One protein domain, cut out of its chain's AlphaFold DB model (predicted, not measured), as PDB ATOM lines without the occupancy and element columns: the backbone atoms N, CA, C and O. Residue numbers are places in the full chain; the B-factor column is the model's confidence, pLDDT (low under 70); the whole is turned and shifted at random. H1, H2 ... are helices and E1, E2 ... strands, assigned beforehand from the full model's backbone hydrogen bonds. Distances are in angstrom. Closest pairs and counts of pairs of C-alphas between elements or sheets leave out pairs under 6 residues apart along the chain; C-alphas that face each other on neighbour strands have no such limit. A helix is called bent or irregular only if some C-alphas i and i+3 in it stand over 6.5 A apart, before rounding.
ATOM      1  N   PRO A 225      40.638  -0.497  -9.495       80.69
ATOM      2  CA  PRO A 225      39.651   0.383 -10.117       80.69
ATOM      3  C   PRO A 225      38.355   0.454  -9.312       80.69
ATOM      4  O   PRO A 225      37.742   1.514  -9.239       80.69
ATOM      5  N   PHE A 226      37.979  -0.653  -8.663       82.56
ATOM      6  CA  PHE A 226      36.823  -0.722  -7.778       82.56
ATOM      7  C   PHE A 226      36.984   0.221  -6.582       82.56
ATOM      8  O   PHE A 226      36.151   1.102  -6.384       82.56
ATOM      9  N   ILE A 227      38.098   0.106  -5.847       84.94
ATOM     10  CA  ILE A 227      38.371   0.958  -4.680       84.94
ATOM     11  C   ILE A 227      38.456   2.427  -5.105       84.94
ATOM     12  O   ILE A 227      37.903   3.309  -4.452       84.94
ATOM     13  N   LYS A 228      39.088   2.701  -6.252       87.38
ATOM     14  CA  LYS A 228      39.181   4.054  -6.801       87.38
ATOM     15  C   LYS A 228      37.809   4.644  -7.086       87.38
ATOM     16  O   LYS A 228      37.519   5.740  -6.628       87.38
ATOM     17  N   ARG A 229      36.999   3.936  -7.874       87.50
ATOM     18  CA  ARG A 229      35.732   4.437  -8.409       87.50
ATOM     19  C   ARG A 229      34.652   4.524  -7.341       87.50
ATOM     20  O   ARG A 229      33.870   5.461  -7.386       87.50
ATOM     21  N   ASN A 230      34.625   3.574  -6.409       86.44
ATOM     22  CA  ASN A 230      33.520   3.435  -5.466       86.44
ATOM     23  C   ASN A 230      33.837   3.986  -4.069       86.44
ATOM     24  O   ASN A 230      32.905   4.387  -3.385       86.44
ATOM     25  N   PHE A 231      35.107   4.046  -3.643       88.19
ATOM     26  CA  PHE A 231      35.460   4.520  -2.294       88.19
ATOM     27  C   PHE A 231      36.174   5.874  -2.287       88.19
ATOM     28  O   PHE A 231      35.830   6.729  -1.484       88.19
ATOM     29  N   PHE A 232      37.145   6.105  -3.178       90.69
ATOM     30  CA  PHE A 232      37.902   7.366  -3.166       90.69
ATOM     31  C   PHE A 232      37.270   8.458  -4.039       90.69
ATOM     32  O   PHE A 232      36.972   9.544  -3.553       90.69
ATOM     33  N   ASN A 233      37.044   8.191  -5.326       90.50
ATOM     34  CA  ASN A 233      36.553   9.188  -6.284       90.50
ATOM     35  C   ASN A 233      35.260   9.908  -5.854       90.50
ATOM     36  O   ASN A 233      35.234  11.128  -5.989       90.50
ATOM     37  N   PRO A 234      34.228   9.229  -5.314       90.88
ATOM     38  CA  PRO A 234      32.976   9.886  -4.924       90.88
ATOM     39  C   PRO A 234      33.142  10.929  -3.811       90.88
ATOM     40  O   PRO A 234      32.245  11.737  -3.597       90.88
ATOM     41  N   ILE A 235      34.280  10.905  -3.111       92.31
ATOM     42  CA  ILE A 235      34.599  11.789  -1.990       92.31
ATOM     43  C   ILE A 235      35.635  12.823  -2.425       92.31
ATOM     44  O   ILE A 235      35.406  14.024  -2.330       92.31
ATOM     45  N   TRP A 236      36.766  12.360  -2.959       91.31
ATOM     46  CA  TRP A 236      37.917  13.209  -3.264       91.31
ATOM     47  C   TRP A 236      37.739  14.084  -4.506       91.31
ATOM     48  O   TRP A 236      38.408  15.105  -4.597       91.31
ATOM     49  N   ILE A 237      36.852  13.735  -5.448       89.50
ATOM     50  CA  ILE A 237      36.552  14.607  -6.603       89.50
ATOM     51  C   ILE A 237      35.798  15.869  -6.160       89.50
ATOM     52  O   ILE A 237      35.964  16.924  -6.765       89.50
ATOM     53  N   ASN A 238      35.023  15.778  -5.077       91.19
ATOM     54  CA  ASN A 238      34.280  16.909  -4.521       91.19
ATOM     55  C   ASN A 238      35.165  17.852  -3.691       91.19
ATOM     56  O   ASN A 238      34.700  18.911  -3.271       91.19
ATOM     57  N   PHE A 239      36.429  17.485  -3.457       91.06
ATOM     58  CA  PHE A 239      37.390  18.288  -2.716       91.06
ATOM     59  C   PHE A 239      38.392  18.957  -3.659       91.06
ATOM     60  O   PHE A 239      39.050  18.300  -4.465       91.06
ATOM     61  N   SER A 240      38.560  20.270  -3.512       85.81
ATOM     62  CA  SER A 240      39.567  21.043  -4.230       85.81
ATOM     63  C   SER A 240      40.431  21.836  -3.258       85.81
ATOM     64  O   SER A 240      39.924  22.527  -2.370       85.81
ATOM     65  N   MET A 241      41.746  21.742  -3.447       82.25
ATOM     66  CA  MET A 241      42.752  22.454  -2.667       82.25
ATOM     67  C   MET A 241      43.553  23.369  -3.592       82.25
ATOM     68  O   MET A 241      44.271  22.902  -4.477       82.25
ATOM     69  N   GLY A 242      43.422  24.674  -3.374       74.75
ATOM     70  CA  GLY A 242      44.227  25.718  -3.995       74.75
ATOM     71  C   GLY A 242      45.258  26.292  -3.023       74.75
ATOM     72  O   GLY A 242      45.300  25.946  -1.846       74.75
ATOM     73  N   VAL A 243      46.089  27.219  -3.504       69.06
ATOM     74  CA  VAL A 243      47.158  27.839  -2.695       69.06
ATOM     75  C   VAL A 243      46.603  28.619  -1.491       69.06
ATOM     76  O   VAL A 243      47.243  28.654  -0.445       69.06
ATOM     77  N   ASN A 244      45.407  29.203  -1.621       72.06
ATOM     78  CA  ASN A 244      44.775  30.037  -0.591       72.06
ATOM     79  C   ASN A 244      43.309  29.668  -0.304       72.06
ATOM     80  O   ASN A 244      42.639  30.383   0.434       72.06
ATOM     81  N   TYR A 245      42.788  28.588  -0.886       81.19
ATOM     82  CA  TYR A 245      41.403  28.179  -0.670       81.19
ATOM     83  C   TYR A 245      41.291  26.661  -0.600       81.19
ATOM     84  O   TYR A 245      41.973  25.942  -1.327       81.19
ATOM     85  N   ASN A 246      40.380  26.195   0.243       85.44
ATOM     86  CA  ASN A 246      39.924  24.814   0.283       85.44
ATOM     87  C   ASN A 246      38.422  24.849   0.008       85.44
ATOM     88  O   ASN A 246      37.702  25.588   0.678       85.44
ATOM     89  N   ARG A 247      37.947  24.092  -0.981       89.12
ATOM     90  CA  ARG A 247      36.523  24.017  -1.326       89.12
ATOM     91  C   ARG A 247      36.060  22.570  -1.275       89.12
ATOM     92  O   ARG A 247      36.733  21.690  -1.806       89.12
ATOM     93  N   MET A 248      34.895  22.356  -0.674       90.88
ATOM     94  CA  MET A 248      34.183  21.083  -0.686       90.88
ATOM     95  C   MET A 248      32.808  21.289  -1.316       90.88
ATOM     96  O   MET A 248      32.071  22.190  -0.914       90.88
ATOM     97  N   ASP A 249      32.466  20.474  -2.308       93.44
ATOM     98  CA  ASP A 249      31.116  20.421  -2.864       93.44
ATOM     99  C   ASP A 249      30.240  19.490  -2.016       93.44
ATOM    100  O   ASP A 249      30.118  18.289  -2.269       93.44
ATOM    101  N   TRP A 250      29.670  20.056  -0.952       92.00
ATOM    102  CA  TRP A 250      28.847  19.319   0.004       92.00
ATOM    103  C   TRP A 250      27.570  18.753  -0.612       92.00
ATOM    104  O   TRP A 250      27.135  17.681  -0.199       92.00
ATOM    105  N   PHE A 251      26.987  19.431  -1.603       93.38
ATOM    106  CA  PHE A 251      25.750  18.976  -2.237       93.38
ATOM    107  C   PHE A 251      25.994  17.709  -3.057       93.38
ATOM    108  O   PHE A 251      25.315  16.699  -2.863       93.38
ATOM    109  N   ASN A 252      27.021  17.726  -3.912       92.44
ATOM    110  CA  ASN A 252      27.388  16.544  -4.682       92.44
ATOM    111  C   ASN A 252      27.863  15.402  -3.778       92.44
ATOM    112  O   ASN A 252      27.502  14.255  -4.028       92.44
ATOM    113  N   LEU A 253      28.597  15.699  -2.701       92.94
ATOM    114  CA  LEU A 253      28.995  14.691  -1.715       92.94
ATOM    115  C   LEU A 253      27.789  14.057  -1.001       92.94
ATOM    116  O   LEU A 253      27.752  12.844  -0.816       92.94
ATOM    117  N   ALA A 254      26.803  14.858  -0.591       92.62
ATOM    118  CA  ALA A 254      25.599  14.352   0.063       92.62
ATOM    119  C   ALA A 254      24.767  13.485  -0.895       92.62
ATOM    120  O   ALA A 254      24.282  12.422  -0.507       92.62
ATOM    121  N   SER A 255      24.661  13.899  -2.160       93.50
ATOM    122  CA  SER A 255      23.985  13.137  -3.214       93.50
ATOM    123  C   SER A 255      24.675  11.793  -3.486       93.50
ATOM    124  O   SER A 255      24.019  10.746  -3.500       93.50
ATOM    125  N   THR A 256      26.009  11.776  -3.618       92.88
ATOM    126  CA  THR A 256      26.761  10.525  -3.812       92.88
ATOM    127  C   THR A 256      26.683   9.614  -2.592       92.88
ATOM    128  O   THR A 256      26.510   8.405  -2.760       92.88
ATOM    129  N   TYR A 257      26.738  10.175  -1.382       94.06
ATOM    130  CA  TYR A 257      26.536   9.436  -0.138       94.06
ATOM    131  C   TYR A 257      25.150   8.773  -0.112       94.06
ATOM    132  O   TYR A 257      25.053   7.563   0.087       94.06
ATOM    133  N   ALA A 258      24.077   9.521  -0.386       93.81
ATOM    134  CA  ALA A 258      22.716   8.985  -0.399       93.81
ATOM    135  C   ALA A 258      22.551   7.850  -1.424       93.81
ATOM    136  O   ALA A 258      22.040   6.781  -1.084       93.81
ATOM    137  N   LEU A 259      23.053   8.037  -2.650       93.00
ATOM    138  CA  LEU A 259      22.997   7.018  -3.701       93.00
ATOM    139  C   LEU A 259      23.735   5.741  -3.284       93.00
ATOM    140  O   LEU A 259      23.196   4.640  -3.409       93.00
ATOM    141  N   GLN A 260      24.954   5.867  -2.760       93.25
ATOM    142  CA  GLN A 260      25.726   4.712  -2.305       93.25
ATOM    143  C   GLN A 260      25.067   4.001  -1.127       93.25
ATOM    144  O   GLN A 260      25.111   2.772  -1.061       93.25
ATOM    145  N   ASN A 261      24.418   4.748  -0.232       93.81
ATOM    146  CA  ASN A 261      23.682   4.174   0.883       93.81
ATOM    147  C   ASN A 261      22.501   3.327   0.391       93.81
ATOM    148  O   ASN A 261      22.344   2.193   0.829       93.81
ATOM    149  N   ILE A 262      21.731   3.830  -0.581       93.12
ATOM    150  CA  ILE A 262      20.621   3.089  -1.199       93.12
ATOM    151  C   ILE A 262      21.129   1.804  -1.865       93.12
ATOM    152  O   ILE A 262      20.564   0.732  -1.652       93.12
ATOM    153  N   VAL A 263      22.224   1.880  -2.628       92.69
ATOM    154  CA  VAL A 263      22.818   0.696  -3.271       92.69
ATOM    155  C   VAL A 263      23.262  -0.335  -2.229       92.69
ATOM    156  O   VAL A 263      22.963  -1.520  -2.373       92.69
ATOM    157  N   LEU A 264      23.942   0.095  -1.161       91.69
ATOM    158  CA  LEU A 264      24.352  -0.796  -0.071       91.69
ATOM    159  C   LEU A 264      23.151  -1.392   0.665       91.69
ATOM    160  O   LEU A 264      23.177  -2.576   0.989       91.69
ATOM    161  N   LEU A 265      22.093  -0.612   0.888       92.62
ATOM    162  CA  LEU A 265      20.855  -1.079   1.504       92.62
ATOM    163  C   LEU A 265      20.244  -2.215   0.685       92.62
ATOM    164  O   LEU A 265      19.944  -3.261   1.253       92.62
ATOM    165  N   VAL A 266      20.132  -2.061  -0.640       91.25
ATOM    166  CA  VAL A 266      19.605  -3.108  -1.534       91.25
ATOM    167  C   VAL A 266      20.472  -4.368  -1.493       91.25
ATOM    168  O   VAL A 266      19.943  -5.474  -1.403       91.25
ATOM    169  N   VAL A 267      21.801  -4.226  -1.504       89.94
ATOM    170  CA  VAL A 267      22.724  -5.372  -1.429       89.94
ATOM    171  C   VAL A 267      22.602  -6.103  -0.090       89.94
ATOM    172  O   VAL A 267      22.515  -7.330  -0.062       89.94
ATOM    173  N   ILE A 268      22.560  -5.369   1.024       89.12
ATOM    174  CA  ILE A 268      22.400  -5.940   2.366       89.12
ATOM    175  C   ILE A 268      21.023  -6.588   2.505       89.12
ATOM    176  O   ILE A 268      20.923  -7.664   3.097       89.12
ATOM    177  N   ALA A 269      19.980  -5.974   1.946       88.31
ATOM    178  CA  ALA A 269      18.643  -6.543   1.916       88.31
ATOM    179  C   ALA A 269      18.639  -7.868   1.148       88.31
ATOM    180  O   ALA A 269      18.234  -8.879   1.706       88.31
ATOM    181  N   ALA A 270      19.177  -7.910  -0.072       87.50
ATOM    182  CA  ALA A 270      19.249  -9.137  -0.863       87.50
ATOM    183  C   ALA A 270      20.034 -10.251  -0.147       87.50
ATOM    184  O   ALA A 270      19.589 -11.397  -0.109       87.50
ATOM    185  N   TYR A 271      21.171  -9.911   0.466       85.94
ATOM    186  CA  TYR A 271      22.010 -10.877   1.177       85.94
ATOM    187  C   TYR A 271      21.320 -11.462   2.419       85.94
ATOM    188  O   TYR A 271      21.388 -12.664   2.656       85.94
ATOM    189  N   ASN A 272      20.618 -10.628   3.193       84.75
ATOM    190  CA  ASN A 272      19.949 -11.049   4.429       84.75
ATOM    191  C   ASN A 272      18.486 -11.471   4.216       84.75
ATOM    192  O   ASN A 272      17.814 -11.833   5.182       84.75
ATOM    193  N   PHE A 273      17.974 -11.413   2.982       83.38
ATOM    194  CA  PHE A 273      16.565 -11.669   2.679       83.38
ATOM    195  C   PHE A 273      16.144 -13.070   3.119       83.38
ATOM    196  O   PHE A 273      15.123 -13.238   3.780       83.38
ATOM    197  N   LYS A 274      16.953 -14.084   2.798       82.56
ATOM    198  CA  LYS A 274      16.636 -15.468   3.156       82.56
ATOM    199  C   LYS A 274      16.518 -15.637   4.675       82.56
ATOM    200  O   LYS A 274      15.469 -16.024   5.170       82.56
ATOM    201  N   GLU A 275      17.578 -15.287   5.394       75.06
ATOM    202  CA  GLU A 275      17.692 -15.536   6.834       75.06
ATOM    203  C   GLU A 275      16.703 -14.698   7.658       75.06
ATOM    204  O   GLU A 275      16.122 -15.169   8.633       75.06
ATOM    205  N   LYS A 276      16.497 -13.429   7.283       76.19
ATOM    206  CA  LYS A 276      15.719 -12.489   8.105       76.19
ATOM    207  C   LYS A 276      14.264 -12.336   7.684       76.19
ATOM    208  O   LYS A 276      13.470 -11.909   8.522       76.19
ATOM    209  N   ILE A 277      13.927 -12.658   6.435       79.75
ATOM    210  CA  ILE A 277      12.558 -12.626   5.912       79.75
ATOM    211  C   ILE A 277      12.093 -14.053   5.637       79.75
ATOM    212  O   ILE A 277      11.215 -14.529   6.350       79.75
ATOM    213  N   LEU A 278      12.668 -14.745   4.650       78.31
ATOM    214  CA  LEU A 278      12.106 -16.005   4.143       78.31
ATOM    215  C   LEU A 278      11.953 -17.064   5.241       78.31
ATOM    216  O   LEU A 278      10.881 -17.647   5.376       78.31
ATOM    217  N   ASP A 279      12.991 -17.258   6.053       76.94
ATOM    218  CA  ASP A 279      12.988 -18.262   7.117       76.94
ATOM    219  C   ASP A 279      11.975 -17.898   8.223       76.94
ATOM    220  O   ASP A 279      11.238 -18.761   8.697       76.94
ATOM    221  N   LYS A 280      11.822 -16.608   8.557       73.94
ATOM    222  CA  LYS A 280      10.832 -16.144   9.551       73.94
ATOM    223  C   LYS A 280       9.390 -16.230   9.053       73.94
ATOM    224  O   LYS A 280       8.506 -16.634   9.806       73.94
ATOM    225  N   PHE A 281       9.146 -15.892   7.788       75.44
ATOM    226  CA  PHE A 281       7.833 -16.069   7.163       75.44
ATOM    227  C   PHE A 281       7.475 -17.557   7.034       75.44
ATOM    228  O   PHE A 281       6.314 -17.933   7.198       75.44
ATOM    229  N   TYR A 282       8.468 -18.425   6.812       75.12
ATOM    230  CA  TYR A 282       8.283 -19.875   6.830       75.12
ATOM    231  C   TYR A 282       7.912 -20.381   8.235       75.12
ATOM    232  O   TYR A 282       6.964 -21.151   8.385       75.12
ATOM    233  N   GLU A 283       8.581 -19.895   9.285       72.88
ATOM    234  CA  GLU A 283       8.245 -20.207  10.685       72.88
ATOM    235  C   GLU A 283       6.822 -19.776  11.077       72.88
ATOM    236  O   GLU A 283       6.123 -20.520  11.770       72.88
ATOM    237  N   MET A 284       6.375 -18.607  10.607       69.81
ATOM    238  CA  MET A 284       5.003 -18.118  10.787       69.81
ATOM    239  C   MET A 284       3.980 -18.996  10.058       69.81
ATOM    240  O   MET A 284       2.972 -19.392  10.642       69.81
ATOM    241  N   LYS A 285       4.251 -19.361   8.796       70.12
ATOM    242  CA  LYS A 285       3.366 -20.220   7.991       70.12
ATOM    243  C   LYS A 285       3.175 -21.609   8.611       70.12
ATOM    244  O   LYS A 285       2.101 -22.189   8.480       70.12
ATOM    245  N   HIS A 286       4.188 -22.121   9.311       73.62
ATOM    246  CA  HIS A 286       4.149 -23.407  10.014       73.62
ATOM    247  C   HIS A 286       3.733 -23.305  11.495       73.62
ATOM    248  O   HIS A 286       3.947 -24.248  12.255       73.62
ATOM    249  N   GLY A 287       3.120 -22.190  11.913       60.47
ATOM    250  CA  GLY A 287       2.429 -22.076  13.202       60.47
ATOM    251  C   GLY A 287       3.330 -21.945  14.431       60.47
ATOM    252  O   GLY A 287       2.853 -22.106  15.549       60.47
ATOM    253  N   LYS A 288       4.626 -21.638  14.268       59.78
ATOM    254  CA  LYS A 288       5.545 -21.405  15.403       59.78
ATOM    255  C   LYS A 288       5.481 -19.973  15.962       59.78
ATOM    256  O   LYS A 288       6.134 -19.691  16.969       59.78
ATOM    257  N   ARG A 289       4.728 -19.078  15.311       58.03
ATOM    258  CA  ARG A 289       4.597 -17.643  15.622       58.03
ATOM    259  C   ARG A 289       3.190 -17.135  15.295       58.03
ATOM    260  O   ARG A 289       2.544 -17.686  14.404       58.03
ATOM    261  N   SER A 290       2.730 -16.103  16.004       57.00
ATOM    262  CA  SER A 290       1.411 -15.497  15.771       57.00
ATOM    263  C   SER A 290       1.372 -14.734  14.437       57.00
ATOM    264  O   SER A 290       2.401 -14.253  13.959       57.00
ATOM    265  N   LYS A 291       0.191 -14.640  13.810       58.00
ATOM    266  CA  LYS A 291      -0.005 -13.971  12.506       58.00
ATOM    267  C   LYS A 291       0.084 -12.438  12.577       58.00
ATOM    268  O   LYS A 291       0.275 -11.809  11.544       58.00
ATOM    269  N   ASP A 292       0.030 -11.848  13.770       55.41
ATOM    270  CA  ASP A 292       0.032 -10.388  13.964       55.41
ATOM    271  C   ASP A 292       1.446  -9.759  13.880       55.41
ATOM    272  O   ASP A 292       1.634  -8.565  14.108       55.41
ATOM    273  N   GLU A 293       2.466 -10.549  13.514       64.81
ATOM    274  CA  GLU A 293       3.885 -10.162  13.538       64.81
ATOM    275  C   GLU A 293       4.492  -9.790  12.161       64.81
ATOM    276  O   GLU A 293       5.669  -9.429  12.094       64.81
ATOM    277  N   GLU A 294       3.747  -9.809  11.045       67.00
ATOM    278  CA  GLU A 294       4.347  -9.626   9.700       67.00
ATOM    279  C   GLU A 294       4.933  -8.217   9.465       67.00
ATOM    280  O   GLU A 294       6.082  -8.053   9.039       67.00
ATOM    281  N   VAL A 295       4.151  -7.179   9.775       75.12
ATOM    282  CA  VAL A 295       4.531  -5.764   9.620       75.12
ATOM    283  C   VAL A 295       5.741  -5.383  10.489       75.12
ATOM    284  O   VAL A 295       6.672  -4.767   9.955       75.12
ATOM    285  N   PRO A 296       5.812  -5.737  11.791       79.75
ATOM    286  CA  PRO A 296       6.991  -5.433  12.598       79.75
ATOM    287  C   PRO A 296       8.237  -6.207  12.146       79.75
ATOM    288  O   PRO A 296       9.339  -5.665  12.249       79.75
ATOM    289  N   ILE A 297       8.108  -7.416  11.583       78.94
ATOM    290  CA  ILE A 297       9.249  -8.147  11.001       78.94
ATOM    291  C   ILE A 297       9.815  -7.398   9.792       78.94
ATOM    292  O   ILE A 297      11.028  -7.180   9.725       78.94
ATOM    293  N   LEU A 298       8.954  -6.956   8.869       82.88
ATOM    294  CA  LEU A 298       9.386  -6.212   7.686       82.88
ATOM    295  C   LEU A 298       9.990  -4.852   8.063       82.88
ATOM    296  O   LEU A 298      11.056  -4.489   7.561       82.88
ATOM    297  N   LYS A 299       9.361  -4.125   8.994       85.62
ATOM    298  CA  LYS A 299       9.877  -2.847   9.508       85.62
ATOM    299  C   LYS A 299      11.255  -3.022  10.149       85.62
ATOM    300  O   LYS A 299      12.187  -2.308   9.785       85.62
ATOM    301  N   ASN A 300      11.414  -4.007  11.033       83.81
ATOM    302  CA  ASN A 300      12.704  -4.312  11.657       83.81
ATOM    303  C   ASN A 300      13.770  -4.706  10.631       83.81
ATOM    304  O   ASN A 300      14.935  -4.357  10.802       83.81
ATOM    305  N   PHE A 301      13.397  -5.417   9.564       85.38
ATOM    306  CA  PHE A 301      14.322  -5.773   8.493       85.38
ATOM    307  C   PHE A 301      14.808  -4.547   7.711       85.38
ATOM    308  O   PHE A 301      16.012  -4.391   7.510       85.38
ATOM    309  N   VAL A 302      13.902  -3.652   7.313       87.75
ATOM    310  CA  VAL A 302      14.273  -2.424   6.593       87.75
ATOM    311  C   VAL A 302      15.162  -1.538   7.465       87.75
ATOM    312  O   VAL A 302      16.209  -1.081   7.004       87.75
ATOM    313  N   VAL A 303      14.796  -1.352   8.736       87.75
ATOM    314  CA  VAL A 303      15.591  -0.581   9.702       87.75
ATOM    315  C   VAL A 303      16.962  -1.231   9.925       87.75
ATOM    316  O   VAL A 303      17.981  -0.540   9.916       87.75
ATOM    317  N   TYR A 304      17.017  -2.565  10.017       87.38
ATOM    318  CA  TYR A 304      18.273  -3.313  10.092       87.38
ATOM    319  C   TYR A 304      19.184  -3.019   8.893       87.38
ATOM    320  O   TYR A 304      20.352  -2.662   9.062       87.38
ATOM    321  N   CYS A 305      18.650  -3.149   7.676       89.19
ATOM    322  CA  CYS A 305      19.395  -2.905   6.447       89.19
ATOM    323  C   CYS A 305      19.877  -1.454   6.356       89.19
ATOM    324  O   CYS A 305      21.029  -1.239   5.985       89.19
ATOM    325  N   ALA A 306      19.041  -0.486   6.742       89.44
ATOM    326  CA  ALA A 306      19.366   0.938   6.707       89.44
ATOM    327  C   ALA A 306      20.474   1.323   7.702       89.44
ATOM    328  O   ALA A 306      21.406   2.046   7.349       89.44
ATOM    329  N   HIS A 307      20.424   0.824   8.941       89.25
ATOM    330  CA  HIS A 307      21.500   1.063   9.906       89.25
ATOM    331  C   HIS A 307      22.803   0.399   9.476       89.25
ATOM    332  O   HIS A 307      23.872   1.005   9.589       89.25
ATOM    333  N   ARG A 308      22.730  -0.830   8.948       87.38
ATOM    334  CA  ARG A 308      23.925  -1.555   8.517       87.38
ATOM    335  C   ARG A 308      24.569  -0.917   7.287       87.38
ATOM    336  O   ARG A 308      25.792  -0.795   7.253       87.38
ATOM    337  N   SER A 309      23.776  -0.474   6.310       90.88
ATOM    338  CA  SER A 309      24.286   0.243   5.136       90.88
ATOM    339  C   SER A 309      24.923   1.573   5.534       90.88
ATOM    340  O   SER A 309      26.031   1.872   5.089       90.88
ATOM    341  N   ASN A 310      24.278   2.326   6.431       91.44
ATOM    342  CA  ASN A 310      24.788   3.598   6.938       91.44
ATOM    343  C   ASN A 310      26.114   3.424   7.701       91.44
ATOM    344  O   ASN A 310      27.060   4.159   7.437       91.44
ATOM    345  N   SER A 311      26.219   2.420   8.579       89.75
ATOM    346  CA  SER A 311      27.458   2.114   9.312       89.75
ATOM    347  C   SER A 311      28.629   1.822   8.365       89.75
ATOM    348  O   SER A 311      29.683   2.453   8.467       89.75
ATOM    349  N   ILE A 312      28.430   0.941   7.376       89.94
ATOM    350  CA  ILE A 312      29.464   0.615   6.381       89.94
ATOM    351  C   ILE A 312      29.859   1.859   5.579       89.94
ATOM    352  O   ILE A 312      31.042   2.089   5.323       89.94
ATOM    353  N   LEU A 313      28.883   2.680   5.191       91.38
ATOM    354  CA  LEU A 313      29.149   3.887   4.423       91.38
ATOM    355  C   LEU A 313      29.902   4.941   5.244       91.38
ATOM    356  O   LEU A 313      30.857   5.529   4.740       91.38
ATOM    357  N   ASN A 314      29.550   5.134   6.515       91.25
ATOM    358  CA  ASN A 314      30.289   6.018   7.420       91.25
ATOM    359  C   ASN A 314      31.726   5.541   7.594       91.25
ATOM    360  O   ASN A 314      32.645   6.349   7.536       91.25
ATOM    361  N   PHE A 315      31.945   4.233   7.704       90.38
ATOM    362  CA  PHE A 315      33.289   3.672   7.792       90.38
ATOM    363  C   PHE A 315      34.148   3.932   6.549       90.38
ATOM    364  O   PHE A 315      35.368   4.042   6.641       90.38
ATOM    365  N   ILE A 316      33.522   4.084   5.380       91.69
ATOM    366  CA  ILE A 316      34.197   4.500   4.147       91.69
ATOM    367  C   ILE A 316      34.432   6.016   4.145       91.69
ATOM    368  O   ILE A 316      35.517   6.468   3.774       91.69
ATOM    369  N   TYR A 317      33.440   6.819   4.535       93.62
ATOM    370  CA  TYR A 317      33.494   8.277   4.399       93.62
ATOM    371  C   TYR A 317      34.312   8.957   5.499       93.62
ATOM    372  O   TYR A 317      35.142   9.807   5.182       93.62
ATOM    373  N   CYS A 318      34.154   8.556   6.761       93.19
ATOM    374  CA  CYS A 318      34.861   9.119   7.913       93.19
ATOM    375  C   CYS A 318      36.382   9.223   7.722       93.19
ATOM    376  O   CYS A 318      36.893  10.339   7.825       93.19
ATOM    377  N   PRO A 319      37.130   8.157   7.377       94.31
ATOM    378  CA  PRO A 319      38.584   8.259   7.288       94.31
ATOM    379  C   PRO A 319      39.010   9.179   6.139       94.31
ATOM    380  O   PRO A 319      40.019   9.878   6.244       94.31
ATOM    381  N   ASN A 320      38.219   9.261   5.063       94.50
ATOM    382  CA  ASN A 320      38.478  10.177   3.953       94.50
ATOM    383  C   ASN A 320      38.182  11.634   4.321       94.50
ATOM    384  O   ASN A 320      38.998  12.500   4.023       94.50
ATOM    385  N   LEU A 321      37.071  11.909   5.005       94.81
ATOM    386  CA  LEU A 321      36.718  13.259   5.449       94.81
ATOM    387  C   LEU A 321      37.679  13.776   6.523       94.81
ATOM    388  O   LEU A 321      38.129  14.915   6.432       94.81
ATOM    389  N   ILE A 322      38.074  12.928   7.477       95.50
ATOM    390  CA  ILE A 322      39.113  13.259   8.462       95.50
ATOM    391  C   ILE A 322      40.444  13.510   7.749       95.50
ATOM    392  O   ILE A 322      41.126  14.483   8.056       95.50
ATOM    393  N   SER A 323      40.802  12.699   6.748       95.62
ATOM    394  CA  SER A 323      42.009  12.944   5.950       95.62
ATOM    395  C   SER A 323      41.947  14.286   5.221       95.62
ATOM    396  O   SER A 323      42.915  15.037   5.263       95.62
ATOM    397  N   ILE A 324      40.820  14.621   4.583       93.94
ATOM    398  CA  ILE A 324      40.613  15.919   3.924       93.94
ATOM    399  C   ILE A 324      40.772  17.063   4.928       93.94
ATOM    400  O   ILE A 324      41.503  18.011   4.648       93.94
ATOM    401  N   LEU A 325      40.149  16.954   6.106       93.56
ATOM    402  CA  LEU A 325      40.256  17.943   7.176       93.56
ATOM    403  C   LEU A 325      41.711  18.121   7.630       93.56
ATOM    404  O   LEU A 325      42.212  19.242   7.677       93.56
ATOM    405  N   LEU A 326      42.420  17.025   7.901       93.25
ATOM    406  CA  LEU A 326      43.821  17.057   8.316       93.25
ATOM    407  C   LEU A 326      44.723  17.663   7.238       93.25
ATOM    408  O   LEU A 326      45.592  18.472   7.565       93.25
ATOM    409  N   ILE A 327      44.520  17.329   5.958       90.81
ATOM    410  CA  ILE A 327      45.278  17.942   4.856       90.81
ATOM    411  C   ILE A 327      44.949  19.435   4.777       90.81
ATOM    412  O   ILE A 327      45.864  20.245   4.686       90.81
ATOM    413  N   ALA A 328      43.675  19.823   4.866       89.31
ATOM    414  CA  ALA A 328      43.253  21.222   4.832       89.31
ATOM    415  C   ALA A 328      43.888  22.053   5.961       89.31
ATOM    416  O   ALA A 328      44.360  23.162   5.707       89.31
ATOM    417  N   LEU A 329      43.961  21.503   7.177       89.12
ATOM    418  CA  LEU A 329      44.584  22.145   8.340       89.12
ATOM    419  C   LEU A 329      46.112  22.219   8.218       89.12
ATOM    420  O   LEU A 329      46.722  23.231   8.560       89.12
ATOM    421  N   THR A 330      46.745  21.167   7.697       88.00
ATOM    422  CA  THR A 330      48.213  21.069   7.621       88.00
ATOM    423  C   THR A 330      48.799  21.561   6.294       88.00
ATOM    424  O   THR A 330      50.018  21.642   6.163       88.00
ATOM    425  N   ALA A 331      47.976  21.975   5.324       81.00
ATOM    426  CA  ALA A 331      48.424  22.465   4.017       81.00
ATOM    427  C   ALA A 331      49.415  23.639   4.123       81.00
ATOM    428  O   ALA A 331      50.354  23.744   3.330       81.00
ATOM    429  N   ARG A 332      49.262  24.491   5.149       80.56
ATOM    430  CA  ARG A 332      50.163  25.627   5.413       80.56
ATOM    431  C   ARG A 332      51.607  25.203   5.701       80.56
ATOM    432  O   ARG A 332      52.521  25.977   5.418       80.56
ATOM    433  N   VAL A 333      51.834  23.973   6.170       79.19
ATOM    434  CA  VAL A 333      53.179  23.425   6.403       79.19
ATOM    435  C   VAL A 333      53.993  23.420   5.108       79.19
ATOM    436  O   VAL A 333      55.160  23.796   5.115       79.19
ATOM    437  N   PHE A 334      53.389  23.104   3.958       76.56
ATOM    438  CA  PHE A 334      54.105  23.116   2.676       76.56
ATOM    439  C   PHE A 334      54.571  24.513   2.253       76.56
ATOM    440  O   PHE A 334      55.619  24.642   1.618       76.56
ATOM    441  N   LYS A 335      53.836  25.561   2.642       75.56
ATOM    442  CA  LYS A 335      54.238  26.951   2.403       75.56
ATOM    443  C   LYS A 335      55.454  27.326   3.251       75.56
ATOM    444  O   LYS A 335      56.364  27.952   2.733       75.56
ATOM    445  N   MET A 336      55.508  26.881   4.508       76.06
ATOM    446  CA  MET A 336      56.664  27.092   5.398       76.06
ATOM    447  C   MET A 336      57.914  26.306   4.959       76.06
ATOM    448  O   MET A 336      59.047  26.732   5.185       76.06
ATOM    449  N   LEU A 337      57.717  25.147   4.325       76.19
ATOM    450  CA  LEU A 337      58.797  24.296   3.812       76.19
ATOM    451  C   LEU A 337      59.369  24.757   2.470       76.19
ATOM    452  O   LEU A 337      60.446  24.305   2.076       76.19
ATOM    453  N   THR A 338      58.653  25.626   1.760       72.94
ATOM    454  CA  THR A 338      59.128  26.210   0.508       72.94
ATOM    455  C   THR A 338      59.872  27.501   0.851       72.94
ATOM    456  O   THR A 338      59.253  28.397   1.423       72.94
ATOM    457  N   PRO A 339      61.180  27.621   0.559       66.19
ATOM    458  CA  PRO A 339      61.922  28.829   0.896       66.19
ATOM    459  C   PRO A 339      61.308  30.032   0.171       66.19
ATOM    460  O   PRO A 339      61.016  29.953  -1.026       66.19
ATOM    461  N   LEU A 340      61.104  31.142   0.891       66.06
ATOM    462  CA  LEU A 340      60.786  32.413   0.247       66.06
ATOM    463  C   LEU A 340      61.971  32.801  -0.642       66.06
ATOM    464  O   LEU A 340      63.125  32.753  -0.210       66.06
ATOM    465  N   SER A 341      61.672  33.156  -1.891       53.00
ATOM    466  CA  SER A 341      62.657  33.619  -2.867       53.00
ATOM    467  C   SER A 341      63.440  34.797  -2.268       53.00
ATOM    468  O   SER A 341      62.869  35.870  -2.101       53.00
ATOM    469  N   GLY A 342      64.703  34.581  -1.876       56.91
ATOM    470  CA  GLY A 342      65.569  35.623  -1.299       56.91
ATOM    471  C   GLY A 342      66.330  35.278  -0.008       56.91
ATOM    472  O   GLY A 342      67.181  36.064   0.399       56.91
ATOM    473  N   HIS A 343      66.097  34.129   0.641       54.75
ATOM    474  CA  HIS A 343      66.892  33.709   1.811       54.75
ATOM    475  C   HIS A 343      67.766  32.484   1.515       54.75
ATOM    476  O   HIS A 343      67.275  31.397   1.224       54.75
ATOM    477  N   TYR A 344      69.086  32.686   1.591       54.06
ATOM    478  CA  TYR A 344      70.131  31.733   1.188       54.06
ATOM    479  C   TYR A 344      70.437  30.636   2.226       54.06
ATOM    480  O   TYR A 344      71.266  29.765   1.971       54.06
ATOM    481  N   GLN A 345      69.775  30.640   3.387       59.31
ATOM    482  CA  GLN A 345      69.969  29.633   4.434       59.31
ATOM    483  C   GLN A 345      68.708  28.780   4.585       59.31
ATOM    484  O   GLN A 345      67.803  29.091   5.356       59.31
ATOM    485  N   ALA A 346      68.635  27.698   3.809       63.41
ATOM    486  CA  ALA A 346      67.587  26.700   3.968       63.41
ATOM    487  C   ALA A 346      67.869  25.842   5.213       63.41
ATOM    488  O   ALA A 346      68.928  25.218   5.323       63.41
ATOM    489  N   ASN A 347      66.902  25.764   6.131       76.81
ATOM    490  CA  ASN A 347      66.983  24.875   7.294       76.81
ATOM    491  C   ASN A 347      67.147  23.411   6.841       76.81
ATOM    492  O   ASN A 347      66.634  23.026   5.787       76.81
ATOM    493  N   MET A 348      67.787  22.554   7.651       77.94
ATOM    494  CA  MET A 348      68.030  21.133   7.315       77.94
ATOM    495  C   MET A 348      66.763  20.422   6.795       77.94
ATOM    496  O   MET A 348      66.817  19.649   5.837       77.94
ATOM    497  N   LEU A 349      65.605  20.733   7.382       77.19
ATOM    498  CA  LEU A 349      64.310  20.157   7.021       77.19
ATOM    499  C   LEU A 349      63.781  20.666   5.662       77.19
ATOM    500  O   LEU A 349      63.221  19.884   4.893       77.19
ATOM    501  N   GLN A 350      64.031  21.933   5.313       81.81
ATOM    502  CA  GLN A 350      63.740  22.491   3.984       81.81
ATOM    503  C   GLN A 350      64.656  21.869   2.922       81.81
ATOM    504  O   GLN A 350      64.183  21.450   1.867       81.81
ATOM    505  N   THR A 351      65.947  21.709   3.223       78.69
ATOM    506  CA  THR A 351      66.914  21.036   2.342       78.69
ATOM    507  C   THR A 351      66.529  19.572   2.104       78.69
ATOM    508  O   THR A 351      66.536  19.100   0.962       78.69
ATOM    509  N   TYR A 352      66.105  18.854   3.151       80.25
ATOM    510  CA  TYR A 352      65.586  17.491   3.026       80.25
ATOM    511  C   TYR A 352      64.302  17.439   2.185       80.25
ATOM    512  O   TYR A 352      64.194  16.593   1.292       80.25
ATOM    513  N   TYR A 353      63.351  18.351   2.422       81.81
ATOM    514  CA  TYR A 353      62.124  18.464   1.632       81.81
ATOM    515  C   TYR A 353      62.430  18.704   0.149       81.81
ATOM    516  O   TYR A 353      61.925  17.970  -0.700       81.81
ATOM    517  N   LEU A 354      63.297  19.666  -0.176       80.81
ATOM    518  CA  LEU A 354      63.674  19.998  -1.553       80.81
ATOM    519  C   LEU A 354      64.362  18.825  -2.263       80.81
ATOM    520  O   LEU A 354      64.045  18.553  -3.423       80.81
ATOM    521  N   ARG A 355      65.229  18.086  -1.558       83.75
ATOM    522  CA  ARG A 355      65.919  16.898  -2.087       83.75
ATOM    523  C   ARG A 355      64.986  15.696  -2.269       83.75
ATOM    524  O   ARG A 355      65.158  14.928  -3.211       83.75
ATOM    525  N   ASN A 356      63.987  15.533  -1.397       84.56
ATOM    526  CA  ASN A 356      63.151  14.330  -1.307       84.56
ATOM    527  C   ASN A 356      61.638  14.607  -1.391       84.56
ATOM    528  O   ASN A 356      60.851  13.866  -0.794       84.56
ATOM    529  N   LYS A 357      61.197  15.613  -2.164       81.69
ATOM    530  CA  LYS A 357      59.784  16.063  -2.240       81.69
ATOM    531  C   LYS A 357      58.772  14.916  -2.347       81.69
ATOM    532  O   LYS A 357      57.760  14.890  -1.650       81.69
ATOM    533  N   LYS A 358      59.065  13.925  -3.196       82.19
ATOM    534  CA  LYS A 358      58.206  12.751  -3.420       82.19
ATOM    535  C   LYS A 358      58.093  11.851  -2.189       82.19
ATOM    536  O   LYS A 358      57.002  11.380  -1.879       82.19
ATOM    537  N   THR A 359      59.211  11.560  -1.533       83.94
ATOM    538  CA  THR A 359      59.234  10.707  -0.337       83.94
ATOM    539  C   THR A 359      58.567  11.428   0.823       83.94
ATOM    540  O   THR A 359      57.728  10.833   1.487       83.94
ATOM    541  N   PHE A 360      58.837  12.726   0.979       85.44
ATOM    542  CA  PHE A 360      58.193  13.558   1.987       85.44
ATOM    543  C   PHE A 360      56.666  13.565   1.836       85.44
ATOM    544  O   PHE A 360      55.961  13.218   2.778       85.44
ATOM    545  N   PHE A 361      56.142  13.854   0.636       84.75
ATOM    546  CA  PHE A 361      54.693  13.852   0.388       84.75
ATOM    547  C   PHE A 361      54.052  12.479   0.640       84.75
ATOM    548  O   PHE A 361      52.958  12.377   1.197       84.75
ATOM    549  N   LYS A 362      54.744  11.393   0.274       87.12
ATOM    550  CA  LYS A 362      54.286  10.031   0.573       87.12
ATOM    551  C   LYS A 362      54.220   9.761   2.072       87.12
ATOM    552  O   LYS A 362      53.235   9.198   2.528       87.12
ATOM    553  N   THR A 363      55.250  10.128   2.824       89.31
ATOM    554  CA  THR A 363      55.278   9.925   4.278       89.31
ATOM    555  C   THR A 363      54.216  10.778   4.965       89.31
ATOM    556  O   THR A 363      53.474  10.261   5.790       89.31
ATOM    557  N   TYR A 364      54.063  12.035   4.552       90.31
ATOM    558  CA  TYR A 364      53.015  12.936   5.029       90.31
ATOM    559  C   TYR A 364      51.603  12.373   4.794       90.31
ATOM    560  O   TYR A 364      50.818  12.260   5.730       90.31
ATOM    561  N   THR A 365      51.294  11.936   3.568       90.56
ATOM    562  CA  THR A 365      49.980  11.337   3.254       90.56
ATOM    563  C   THR A 365      49.731  10.037   4.016       90.56
ATOM    564  O   THR A 365      48.599   9.778   4.417       90.56
ATOM    565  N   LYS A 366      50.773   9.230   4.256       93.44
ATOM    566  CA  LYS A 366      50.663   8.040   5.109       93.44
ATOM    567  C   LYS A 366      50.382   8.403   6.563       93.44
ATOM    568  O   LYS A 366      49.533   7.766   7.166       93.44
ATOM    569  N   LEU A 367      51.067   9.405   7.112       94.31
ATOM    570  CA  LEU A 367      50.847   9.845   8.488       94.31
ATOM    571  C   LEU A 367      49.407  10.328   8.677       94.31
ATOM    572  O   LEU A 367      48.730   9.881   9.596       94.31
ATOM    573  N   ILE A 368      48.912  11.164   7.759       94.38
ATOM    574  CA  ILE A 368      47.520  11.627   7.781       94.38
ATOM    575  C   ILE A 368      46.546  10.463   7.676       94.38
ATOM    576  O   ILE A 368      45.618  10.377   8.474       94.38
ATOM    577  N   GLY A 369      46.758   9.557   6.718       94.69
ATOM    578  CA  GLY A 369      45.884   8.401   6.572       94.69
ATOM    579  C   GLY A 369      45.893   7.519   7.820       94.69
ATOM    580  O   GLY A 369      44.839   7.083   8.260       94.69
ATOM    581  N   PHE A 370      47.051   7.317   8.450       96.25
ATOM    582  CA  PHE A 370      47.147   6.542   9.685       96.25
ATOM    583  C   PHE A 370      46.328   7.194  10.804       96.25
ATOM    584  O   PHE A 370      45.466   6.547  11.391       96.25
ATOM    585  N   VAL A 371      46.519   8.493  11.049       96.00
ATOM    586  CA  VAL A 371      45.755   9.227  12.072       96.00
ATOM    587  C   VAL A 371      44.252   9.192  11.769       96.00
ATOM    588  O   VAL A 371      43.452   8.918  12.658       96.00
ATOM    589  N   ALA A 372      43.854   9.394  10.512       95.62
ATOM    590  CA  ALA A 372      42.449   9.378  10.114       95.62
ATOM    591  C   ALA A 372      41.790   7.998  10.266       95.62
ATOM    592  O   ALA A 372      40.653   7.900  10.732       95.62
ATOM    593  N   GLY A 373      42.500   6.928   9.900       93.75
ATOM    594  CA  GLY A 373      42.039   5.554  10.094       93.75
ATOM    595  C   GLY A 373      41.905   5.201  11.575       93.75
ATOM    596  O   GLY A 373      40.909   4.602  11.971       93.75
ATOM    597  N   PHE A 374      42.867   5.629  12.398       94.25
ATOM    598  CA  PHE A 374      42.844   5.411  13.843       94.25
ATOM    599  C   PHE A 374      41.660   6.130  14.504       94.25
ATOM    600  O   PHE A 374      40.873   5.506  15.213       94.25
ATOM    601  N   LEU A 375      41.467   7.418  14.194       93.50
ATOM    602  CA  LEU A 375      40.334   8.204  14.691       93.50
ATOM    603  C   LEU A 375      38.987   7.626  14.246       93.50
ATOM    604  O   LEU A 375      38.045   7.610  15.027       93.50
ATOM    605  N   THR A 376      38.893   7.110  13.017       92.12
ATOM    606  CA  THR A 376      37.667   6.464  12.519       92.12
ATOM    607  C   THR A 376      37.291   5.246  13.355       92.12
ATOM    608  O   THR A 376      36.120   5.073  13.685       92.12
ATOM    609  N   LEU A 377      38.267   4.403  13.708       89.75
ATOM    610  CA  LEU A 377      38.010   3.243  14.558       89.75
ATOM    611  C   LEU A 377      37.593   3.655  15.969       89.75
ATOM    612  O   LEU A 377      36.649   3.073  16.491       89.75
ATOM    613  N   GLY A 378      38.228   4.688  16.534       87.06
ATOM    614  CA  GLY A 378      37.807   5.264  17.813       87.06
ATOM    615  C   GLY A 378      36.366   5.786  17.770       87.06
ATOM    616  O   GLY A 378      35.543   5.423  18.600       87.06
ATOM    617  N   LEU A 379      36.003   6.570  16.750       86.88
ATOM    618  CA  LEU A 379      34.630   7.068  16.587       86.88
ATOM    619  C   LEU A 379      33.606   5.937  16.422       86.88
ATOM    620  O   LEU A 379      32.492   6.033  16.931       86.88
ATOM    621  N   ASN A 380      33.985   4.860  15.734       84.88
ATOM    622  CA  ASN A 380      33.149   3.675  15.592       84.88
ATOM    623  C   ASN A 380      32.994   2.910  16.919       84.88
ATOM    624  O   ASN A 380      31.919   2.372  17.172       84.88
ATOM    625  N   SER A 381      34.016   2.879  17.784       81.69
ATOM    626  CA  SER A 381      33.924   2.215  19.092       81.69
ATOM    627  C   SER A 381      33.105   2.999  20.115       81.69
ATOM    628  O   SER A 381      32.503   2.382  20.986       81.69
ATOM    629  N   PHE A 382      33.024   4.328  19.996       79.75
ATOM    630  CA  PHE A 382      32.197   5.165  20.877       79.75
ATOM    631  C   PHE A 382      30.683   5.044  20.631       79.75
ATOM    632  O   PHE A 382      29.910   5.618  21.389       79.75
ATOM    633  N   ASN A 383      30.250   4.325  19.585       71.44
ATOM    634  CA  ASN A 383      28.839   4.087  19.255       71.44
ATOM    635  C   ASN A 383      27.949   5.347  19.348       71.44
ATOM    636  O   ASN A 383      26.849   5.319  19.892       71.44
ATOM    637  N   LEU A 384      28.432   6.467  18.798       67.31
ATOM    638  CA  LEU A 384      27.826   7.797  18.960       67.31
ATOM    639  C   LEU A 384      26.393   7.930  18.417       67.31
ATOM    640  O   LEU A 384      25.728   8.921  18.705       67.31
ATOM    641  N   ILE A 385      25.922   6.987  17.590       71.00
ATOM    642  CA  ILE A 385      24.586   7.052  16.995       71.00
ATOM    643  C   ILE A 385      23.745   5.867  17.480       71.00
ATOM    644  O   ILE A 385      24.075   4.732  17.128       71.00
ATOM    645  N   PRO A 386      22.632   6.103  18.197       71.81
ATOM    646  CA  PRO A 386      21.794   5.029  18.718       71.81
ATOM    647  C   PRO A 386      21.067   4.241  17.612       71.81
ATOM    648  O   PRO A 386      20.768   4.752  16.522       71.81
ATOM    649  N   ASP A 387      20.737   2.982  17.905       76.38
ATOM    650  CA  ASP A 387      20.003   2.053  17.027       76.38
ATOM    651  C   ASP A 387      18.481   2.312  17.064       76.38
ATOM    652  O   ASP A 387      17.670   1.441  17.378       76.38
ATOM    653  N   VAL A 388      18.085   3.554  16.771       74.00
ATOM    654  CA  VAL A 388      16.694   4.020  16.871       74.00
ATOM    655  C   VAL A 388      15.756   3.204  15.977       74.00
ATOM    656  O   VAL A 388      15.901   3.178  14.757       74.00
ATOM    657  N   GLY A 389      14.729   2.602  16.579       64.38
ATOM    658  CA  GLY A 389      13.654   1.911  15.859       64.38
ATOM    659  C   GLY A 389      13.963   0.469  15.451       64.38
ATOM    660  O   GLY A 389      13.103  -0.173  14.847       64.38
ATOM    661  N   TYR A 390      15.146  -0.058  15.784       72.06
ATOM    662  CA  TYR A 390      15.450  -1.481  15.658       72.06
ATOM    663  C   TYR A 390      15.114  -2.195  16.967       72.06
ATOM    664  O   TYR A 390      15.768  -1.978  17.985       72.06
ATOM    665  N   THR A 391      14.122  -3.086  16.944       69.12
ATOM    666  CA  THR A 391      13.887  -3.980  18.088       69.12
ATOM    667  C   THR A 391      14.740  -5.230  17.915       69.12
ATOM    668  O   THR A 391      14.586  -5.988  16.951       69.12
ATOM    669  N   LYS A 392      15.695  -5.434  18.833       64.19
ATOM    670  CA  LYS A 392      16.491  -6.663  18.861       64.19
ATOM    671  C   LYS A 392      15.522  -7.841  19.034       64.19
ATOM    672  O   LYS A 392      14.628  -7.770  19.876       64.19
ATOM    673  N   PRO A 393      15.646  -8.922  18.245       55.25
ATOM    674  CA  PRO A 393      14.864 -10.115  18.510       55.25
ATOM    675  C   PRO A 393      15.281 -10.628  19.887       55.25
ATOM    676  O   PRO A 393      16.404 -11.105  20.040       55.25
TER     677      PRO A 393
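This is residues 225 to 393 of the 544 residues of an uncharacterized protein of Lodderomyces elongisporus (strain ATCC 11503 / CBS 2605 / JCM 1781 / NBRC 1676 / NRRL YB-4239) (UniProt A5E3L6). A long rod is built along one very long helix, H3, with the bent helix H2 beside its first part and H5 folded back beside its later part. The short H1 crosses H3 at its residues 316 to 321, within the stretch that H5 also touches, a small hairpin of E1 and E2 sits beside H3 near residues 321 to 331, and H4 lies at the end of H3, where residues 340 to 345 stick out. The printed part has 169 residues, with five named helices and two strands in the order H1, E1, E2, H2, H3, H4, H5; the sheet E1 - E2 is antiparallel and the class is mostly helix. The whole is extended, with a radius of gyration of the C-alphas of 23.7 A and spans of 87 by 28 by 27 A.

H1, residues 225 to 236, touches the hub H3, residues 291 to 337, only just about perpendicular at 71 degrees; their closest C-alphas are those of Phe 231 and Ile 316, 6.6 A apart. E1, residues 239 to 241, and E2, residues 246 to 248, form a hairpin, with N 240 and O 247 within hydrogen-bond range at 2.9 A. The closest C-alphas of E2 and H3 are those of Asn 246 and Ala 328, 6.7 A apart. H2, residues 250 to 285, was assigned as one helix by its hydrogen bonds but is bent: C-alphas 271 and 274 are 7.3 A apart, and its arms H2a, residues 250 to 271, and H2b, residues 274 to 285, stand at a steep tilt of 50 degrees. H2a touches residues 301 to 313 of H3 at a steep tilt of 40 degrees, opposite ways, closest at the C-alphas of Leu 265 and Ser 309, 5.2 A. H2b and H3 form a helical hairpin at a shallow tilt of 14 degrees, closest at the C-alphas of Met 284 and Lys 291, 6.7 A. H4, residues 348 to 355, only just touches H3, with 3 pairs of C-alphas within 8 A; the closest are those of Leu 337 and Gln 350, 5.3 A. H5, residues 357 to 381, touches residues 315 to 327 of H3 at a shallow tilt of 32 degrees, only just short of steep, opposite ways; the C-alphas of Pro 319 and Ala 372 come closest, at 4.9 A. H5 is apart from H2a and H2b. Every O i to N i+4 pair is within hydrogen-bond range in H2a, H4 and H5, against 5 of 8 in H1, 6 of 8 in H2b and 35 of 43 in H3.

H1 begins at C-alpha 225 (39.651, 0.383, -10.117) and is irregular, but only just: C-alphas 230 and 233 are 6.6 A apart. H2a measures 31.0 A. H3 runs 70.7 A to C-alpha 337 (58.797, 24.296, 3.812), is irregular, with C-alphas 292 and 295 7.8 A apart, and has a kink of 39 degrees near residue 329. H5 measures 36.3 A and ends at C-alpha 381 (33.924, 2.215, 19.092).

The C-alphas of Gly 287 and Tyr 344, the two farthest apart, are 87.3 A apart. The printed part has no cut, and no link is long. Residues 382 to 393 hold no named element. Mean pLDDT of the printed part is 82.8; 23 residues are under 70, among them 287 to 294 and 339 to 346.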